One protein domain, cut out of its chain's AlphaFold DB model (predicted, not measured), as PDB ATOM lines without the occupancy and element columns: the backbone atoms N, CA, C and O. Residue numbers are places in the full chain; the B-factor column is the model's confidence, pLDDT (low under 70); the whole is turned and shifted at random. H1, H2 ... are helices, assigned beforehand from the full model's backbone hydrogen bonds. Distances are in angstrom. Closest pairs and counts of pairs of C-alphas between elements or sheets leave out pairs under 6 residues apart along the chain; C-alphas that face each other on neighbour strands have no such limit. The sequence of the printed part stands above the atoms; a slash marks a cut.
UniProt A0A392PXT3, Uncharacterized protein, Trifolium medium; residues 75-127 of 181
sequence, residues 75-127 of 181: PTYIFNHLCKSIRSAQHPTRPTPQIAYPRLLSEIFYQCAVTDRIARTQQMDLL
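Overview. This is residues 75 to 127 of the 181 residues of an uncharacterized protein of Trifolium medium (UniProt A0A392PXT3). A loose, open frame without a packed core: the longest helix, H1, makes one side, and the long link of residues 90 to 101 loops out beyond its end and folds back beside it. H2 and H3 then lead away from H1 one after the other, with a steep turn between them. The 53 printed residues hold three named helices, H1, H2 and H3 in chain order, and no named strand: all helix. The whole is loose, radius of gyration of the C-alphas 13.0 A, and flat, spanning 32 by 30 by 14 A.

Arrangement. H1, residues 75 to 89, is apart from H2, residues 102 to 111, and from H3, residues 114 to 120. H2 and H3 are close but not clearly touching, the closest C-alphas, of Phe 109 and Thr 115, being 6.7 A apart. They run the same way at a steep tilt of 55 degrees. In H1, H2 and H3 every O i to N i+4 pair is within hydrogen-bond range.

Along the chain. H1 measures 20.9 A from C-alpha 75 at (26.873, 32.079, -30.691) to C-alpha 89; H2 measures 14.3 A; H3 measures 10.0 A, ending at C-alpha 120 at (42.968, 53.453, -46.873).

Size, cuts and confidence. The printed part has no cut. The link H1 to H2 is long, H2 to H3 tight. Residues 94 to 97 have pLDDT under 70.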
ATOM      1  N   PRO A  75      25.950  31.213 -29.955       83.31
ATOM      2  CA  PRO A  75      26.873  32.079 -30.691       83.31
ATOM      3  C   PRO A  75      27.995  31.309 -31.391       83.31
ATOM      4  O   PRO A  75      28.217  31.500 -32.584       83.31
ATOM      5  N   THR A  76      28.663  30.383 -30.695       86.00
ATOM      6  CA  THR A  76      29.711  29.547 -31.303       86.00
ATOM      7  C   THR A  76      29.161  28.680 -32.429       86.00
ATOM      8  O   THR A  76      29.833  28.491 -33.442       86.00
ATOM      9  N   TYR A  77      27.941  28.160 -32.289       81.44
ATOM     10  CA  TYR A  77      27.310  27.379 -33.346       81.44
ATOM     11  C   TYR A  77      27.050  28.222 -34.607       81.44
ATOM     12  O   TYR A  77      27.450  27.816 -35.699       81.44
ATOM     13  N   ILE A  78      26.452  29.410 -34.454       82.69
ATOM     14  CA  ILE A  78      26.196  30.351 -35.559       82.69
ATOM     15  C   ILE A  78      27.515  30.772 -36.212       82.69
ATOM     16  O   ILE A  78      27.645  30.717 -37.434       82.69
ATOM     17  N   PHE A  79      28.522  31.120 -35.411       84.88
ATOM     18  CA  PHE A  79      29.833  31.530 -35.908       84.88
ATOM     19  C   PHE A  79      30.523  30.416 -36.704       84.88
ATOM     20  O   PHE A  79      31.026  30.642 -37.803       84.88
ATOM     21  N   ASN A  80      30.482  29.176 -36.210       85.31
ATOM     22  CA  ASN A  80      31.033  28.031 -36.932       85.31
ATOM     23  C   ASN A  80      30.314  27.785 -38.264       85.31
ATOM     24  O   ASN A  80      30.965  27.432 -39.250       85.31
ATOM     25  N   HIS A  81      28.990  27.960 -38.302       82.12
ATOM     26  CA  HIS A  81      28.228  27.871 -39.543       82.12
ATOM     27  C   HIS A  81      28.639  28.975 -40.517       82.12
ATOM     28  O   HIS A  81      28.962  28.678 -41.664       82.12
ATOM     29  N   LEU A  82      28.714  30.224 -40.053       83.69
ATOM     30  CA  LEU A  82      29.173  31.361 -40.845       83.69
ATOM     31  C   LEU A  82      30.546  31.084 -41.475       83.69
ATOM     32  O   LEU A  82      30.708  31.202 -42.688       83.69
ATOM     33  N   CYS A  83      31.518  30.619 -40.682       85.38
ATOM     34  CA  CYS A  83      32.845  30.268 -41.184       85.38
ATOM     35  C   CYS A  83      32.818  29.149 -42.234       85.38
ATOM     36  O   CYS A  83      33.620  29.177 -43.170       85.38
ATOM     37  N   LYS A  84      31.943  28.145 -42.084       83.62
ATOM     38  CA  LYS A  84      31.778  27.077 -43.084       83.62
ATOM     39  C   LYS A  84      31.182  27.622 -44.379       83.62
ATOM     40  O   LYS A  84      31.707  27.305 -45.444       83.62
ATOM     41  N   SER A  85      30.146  28.455 -44.292       80.31
ATOM     42  CA  SER A  85      29.508  29.055 -45.465       80.31
ATOM     43  C   SER A  85      30.482  29.964 -46.226       80.31
ATOM     44  O   SER A  85      30.575  29.842 -47.442       80.31
ATOM     45  N   ILE A  86      31.294  30.779 -45.533       84.06
ATOM     46  CA  ILE A  86      32.345  31.605 -46.165       84.06
ATOM     47  C   ILE A  86      33.364  30.730 -46.905       84.06
ATOM     48  O   ILE A  86      33.623  30.950 -48.085       84.06
ATOM     49  N   ARG A  87      33.911  29.697 -46.247       85.56
ATOM     50  CA  ARG A  87      34.874  28.781 -46.888       85.56
ATOM     51  C   ARG A  87      34.275  28.074 -48.098       85.56
ATOM     52  O   ARG A  87      34.950  27.885 -49.103       85.56
ATOM     53  N   SER A  88      33.006  27.682 -48.004       81.56
ATOM     54  CA  SER A  88      32.295  27.043 -49.107       81.56
ATOM     55  C   SER A  88      32.037  28.002 -50.272       81.56
ATOM     56  O   SER A  88      32.040  27.554 -51.416       81.56
ATOM     57  N   ALA A  89      31.785  29.283 -49.995       81.19
ATOM     58  CA  ALA A  89      31.603  30.332 -50.996       81.19
ATOM     59  C   ALA A  89      32.922  30.681 -51.707       81.19
ATOM     60  O   ALA A  89      32.931  30.942 -52.900       81.19
ATOM     61  N   GLN A  90      34.053  30.610 -51.007       81.94
ATOM     62  CA  GLN A  90      35.380  30.863 -51.580       81.94
ATOM     63  C   GLN A  90      35.922  29.705 -52.437       81.94
ATOM     64  O   GLN A  90      37.021  29.802 -52.980       81.94
ATOM     65  N   HIS A  91      35.194  28.590 -52.550       80.38
ATOM     66  CA  HIS A  91      35.672  27.432 -53.292       80.38
ATOM     67  C   HIS A  91      35.669  27.714 -54.811       80.38
ATOM     68  O   HIS A  91      34.599  27.964 -55.371       80.38
ATOM     69  N   PRO A  92      36.815  27.599 -55.512       74.69
ATOM     70  CA  PRO A  92      36.981  28.082 -56.891       74.69
ATOM     71  C   PRO A  92      36.118  27.353 -57.930       74.69
ATOM     72  O   PRO A  92      35.922  27.844 -59.034       74.69
ATOM     73  N   THR A  93      35.583  26.178 -57.594       77.50
ATOM     74  CA  THR A  93      34.705  25.407 -58.489       77.50
ATOM     75  C   THR A  93      33.232  25.826 -58.439       77.50
ATOM     76  O   THR A  93      32.429  25.253 -59.174       77.50
ATOM     77  N   ARG A  94      32.837  26.773 -57.573       67.88
ATOM     78  CA  ARG A  94      31.448  27.247 -57.486       67.88
ATOM     79  C   ARG A  94      31.270  28.545 -58.285       67.88
ATOM     80  O   ARG A  94      31.748  29.580 -57.835       67.88
ATOM     81  N   PRO A  95      30.548  28.521 -59.422       62.41
ATOM     82  CA  PRO A  95      30.382  29.700 -60.275       62.41
ATOM     83  C   PRO A  95      29.503  30.791 -59.641       62.41
ATOM     84  O   PRO A  95      29.657  31.961 -59.968       62.41
ATOM     85  N   THR A  96      28.599  30.429 -58.725       65.31
ATOM     86  CA  THR A  96      27.704  31.361 -58.021       65.31
ATOM     87  C   THR A  96      27.743  31.102 -56.511       65.31
ATOM     88  O   THR A  96      26.951  30.321 -55.974       65.31
ATOM     89  N   PRO A  97      28.702  31.698 -55.786       68.12
ATOM     90  CA  PRO A  97      28.793  31.507 -54.349       68.12
ATOM     91  C   PRO A  97      27.633  32.207 -53.635       68.12
ATOM     92  O   PRO A  97      27.527  33.430 -53.622       68.12
ATOM     93  N   GLN A  98      26.749  31.423 -53.017       71.69
ATOM     94  CA  GLN A  98      25.676  31.965 -52.190       71.69
ATOM     95  C   GLN A  98      26.262  32.507 -50.879       71.69
ATOM     96  O   GLN A  98      26.817  31.755 -50.076       71.69
ATOM     97  N   ILE A  99      26.124  33.815 -50.656       74.38
ATOM     98  CA  ILE A  99      26.568  34.465 -49.419       74.38
ATOM     99  C   ILE A  99      25.515  34.229 -48.335       74.38
ATOM    100  O   ILE A  99      24.404  34.758 -48.381       74.38
ATOM    101  N   ALA A 100      25.874  33.426 -47.338       76.25
ATOM    102  CA  ALA A 100      25.084  33.253 -46.127       76.25
ATOM    103  C   ALA A 100      25.233  34.471 -45.197       76.25
ATOM    104  O   ALA A 100      26.322  35.020 -45.065       76.25
ATOM    105  N   TYR A 101      24.155  34.842 -44.501       77.81
ATOM    106  CA  TYR A 101      24.139  35.903 -43.480       77.81
ATOM    107  C   TYR A 101      24.605  37.305 -43.933       77.81
ATOM    108  O   TYR A 101      25.390  37.939 -43.226       77.81
ATOM    109  N   PRO A 102      24.092  37.853 -45.049       79.25
ATOM    110  CA  PRO A 102      24.575  39.127 -45.588       79.25
ATOM    111  C   PRO A 102      24.456  40.291 -44.590       79.25
ATOM    112  O   PRO A 102      25.390  41.072 -44.446       79.25
ATOM    113  N   ARG A 103      23.351  40.375 -43.835       82.56
ATOM    114  CA  ARG A 103      23.144  41.440 -42.835       82.56
ATOM    115  C   ARG A 103      24.136  41.359 -41.674       82.56
ATOM    116  O   ARG A 103      24.706  42.369 -41.288       82.56
ATOM    117  N   LEU A 104      24.358  40.156 -41.141       84.31
ATOM    118  CA  LEU A 104      25.307  39.940 -40.048       84.31
ATOM    119  C   LEU A 104      26.741  40.227 -40.503       84.31
ATOM    120  O   LEU A 104      27.499  40.846 -39.769       84.31
ATOM    121  N   LEU A 105      27.106  39.798 -41.714       84.69
ATOM    122  CA  LEU A 105      28.416  40.094 -42.289       84.69
ATOM    123  C   LEU A 105      28.622  41.593 -42.480       84.69
ATOM    124  O   LEU A 105      29.675  42.095 -42.108       84.69
ATOM    125  N   SER A 106      27.618  42.305 -42.994       85.75
ATOM    126  CA  SER A 106      27.682  43.760 -43.144       85.75
ATOM    127  C   SER A 106      27.935  44.455 -41.807       85.75
ATOM    128  O   SER A 106      28.784  45.337 -41.734       85.75
ATOM    129  N   GLU A 107      27.244  44.030 -40.748       89.00
ATOM    130  CA  GLU A 107      27.440  44.585 -39.408       89.00
ATOM    131  C   GLU A 107      28.839  44.272 -38.864       89.00
ATOM    132  O   GLU A 107      29.513  45.153 -38.341       89.00
ATOM    133  N   ILE A 108      29.325  43.038 -39.038       87.56
ATOM    134  CA  ILE A 108      30.687  42.655 -38.635       87.56
ATOM    135  C   ILE A 108      31.725  43.493 -39.387       87.56
ATOM    136  O   ILE A 108      32.674  43.985 -38.781       87.56
ATOM    137  N   PHE A 109      31.563  43.681 -40.697       88.19
ATOM    138  CA  PHE A 109      32.487  44.483 -41.498       88.19
ATOM    139  C   PHE A 109      32.485  45.950 -41.079       88.19
ATOM    140  O   PHE A 109      33.558  46.554 -41.015       88.19
ATOM    141  N   TYR A 110      31.313  46.486 -40.738       88.06
ATOM    142  CA  TYR A 110      31.170  47.832 -40.199       88.06
ATOM    143  C   TYR A 110      31.859  47.968 -38.831       88.06
ATOM    144  O   TYR A 110      32.762  48.787 -38.675       88.06
ATOM    145  N   GLN A 111      31.528  47.106 -37.865       91.69
ATOM    146  CA  GLN A 111      32.102  47.141 -36.513       91.69
ATOM    147  C   GLN A 111      33.615  46.894 -36.497       91.69
ATOM    148  O   GLN A 111      34.334  47.462 -35.677       91.69
ATOM    149  N   CYS A 112      34.125  46.058 -37.403       90.56
ATOM    150  CA  CYS A 112      35.558  45.809 -37.546       90.56
ATOM    151  C   CYS A 112      36.288  46.868 -38.395       90.56
ATOM    152  O   CYS A 112      37.493  46.719 -38.627       90.56
ATOM    153  N   ALA A 113      35.592  47.916 -38.854       89.88
ATOM    154  CA  ALA A 113      36.123  48.971 -39.720       89.88
ATOM    155  C   ALA A 113      36.841  48.411 -40.965       89.88
ATOM    156  O   ALA A 113      37.882  48.916 -41.397       89.88
ATOM    157  N   VAL A 114      36.318  47.316 -41.526       86.94
ATOM    158  CA  VAL A 114      36.897  46.659 -42.709       86.94
ATOM    159  C   VAL A 114      36.803  47.591 -43.915       86.94
ATOM    160  O   VAL A 114      37.780  47.744 -44.642       86.94
ATOM    161  N   THR A 115      35.667  48.271 -44.071       84.88
ATOM    162  CA  THR A 115      35.436  49.275 -45.120       84.88
ATOM    163  C   THR A 115      36.461  50.405 -45.053       84.88
ATOM    164  O   THR A 115      37.083  50.733 -46.059       84.88
ATOM    165  N   ASP A 116      36.722  50.934 -43.855       86.62
ATOM    166  CA  ASP A 116      37.672  52.031 -43.651       86.62
ATOM    167  C   ASP A 116      39.108  51.597 -43.945       86.62
ATOM    168  O   ASP A 116      39.909  52.369 -44.477       86.62
ATOM    169  N   ARG A 117      39.458  50.354 -43.598       88.06
ATOM    170  CA  ARG A 117      40.777  49.783 -43.896       88.06
ATOM    171  C   ARG A 117      40.988  49.622 -45.398       88.06
ATOM    172  O   ARG A 117      42.066  49.965 -45.868       88.06
ATOM    173  N   ILE A 118      39.980  49.154 -46.132       85.19
ATOM    174  CA  ILE A 118      40.036  49.029 -47.598       85.19
ATOM    175  C   ILE A 118      40.113  50.416 -48.255       85.19
ATOM    176  O   ILE A 118      40.911  50.627 -49.162       85.19
ATOM    177  N   ALA A 119      39.371  51.406 -47.751       83.88
ATOM    178  CA  ALA A 119      39.437  52.772 -48.276       83.88
ATOM    179  C   ALA A 119      40.858  53.357 -48.164       83.88
ATOM    180  O   ALA A 119      41.341  54.043 -49.065       83.88
ATOM    181  N   ARG A 120      41.572  53.034 -47.077       88.25
ATOM    182  CA  ARG A 120      42.968  53.453 -46.873       88.25
ATOM    183  C   ARG A 120      43.964  52.763 -47.804       88.25
ATOM    184  O   ARG A 120      45.017  53.342 -48.052       88.25
ATOM    185  N   THR A 121      43.671  51.567 -48.320       85.38
ATOM    186  CA  THR A 121      44.547  50.876 -49.284       85.38
ATOM    187  C   THR A 121      44.361  51.366 -50.723       85.38
ATOM    188  O   THR A 121      44.999  50.829 -51.622       85.38
ATOM    189  N   GLN A 122      43.520  52.387 -50.947       76.19
ATOM    190  CA  GLN A 122      43.171  52.943 -52.263       76.19
ATOM    191  C   GLN A 122      42.533  51.933 -53.239       76.19
ATOM    192  O   GLN A 122      42.392  52.227 -54.423       76.19
ATOM    193  N   GLN A 123      42.079  50.776 -52.750       77.62
ATOM    194  CA  GLN A 123      41.306  49.802 -53.528       77.62
ATOM    195  C   GLN A 123      39.816  50.152 -53.481       77.62
ATOM    196  O   GLN A 123      39.007  49.478 -52.842       77.62
ATOM    197  N   MET A 124      39.468  51.281 -54.102       72.88
ATOM    198  CA  MET A 124      38.093  51.795 -54.130       72.88
ATOM    199  C   MET A 124      37.156  50.934 -54.989       72.88
ATOM    200  O   MET A 124      35.951  50.941 -54.762       72.88
ATOM    201  N   ASP A 125      37.710  50.150 -55.915       76.81
ATOM    202  CA  ASP A 125      37.020  49.155 -56.742       76.81
ATOM    203  C   ASP A 125      36.300  48.082 -55.908       76.81
ATOM    204  O   ASP A 125      35.235  47.606 -56.284       76.81
ATOM    205  N   LEU A 126      36.841  47.738 -54.736       75.44
ATOM    206  CA  LEU A 126      36.225  46.783 -53.807       75.44
ATOM    207  C   LEU A 126      35.104  47.390 -52.949       75.44
ATOM    208  O   LEU A 126      34.365  46.650 -52.300       75.44
ATOM    209  N   LEU A 127      35.012  48.721 -52.897       72.00
ATOM    210  CA  LEU A 127      34.005  49.463 -52.132       72.00
ATOM    211  C   LEU A 127      32.864  49.979 -53.010       72.00
ATOM    212  O   LEU A 127      31.882  50.505 -52.485       72.00
TER     213      LEU A 127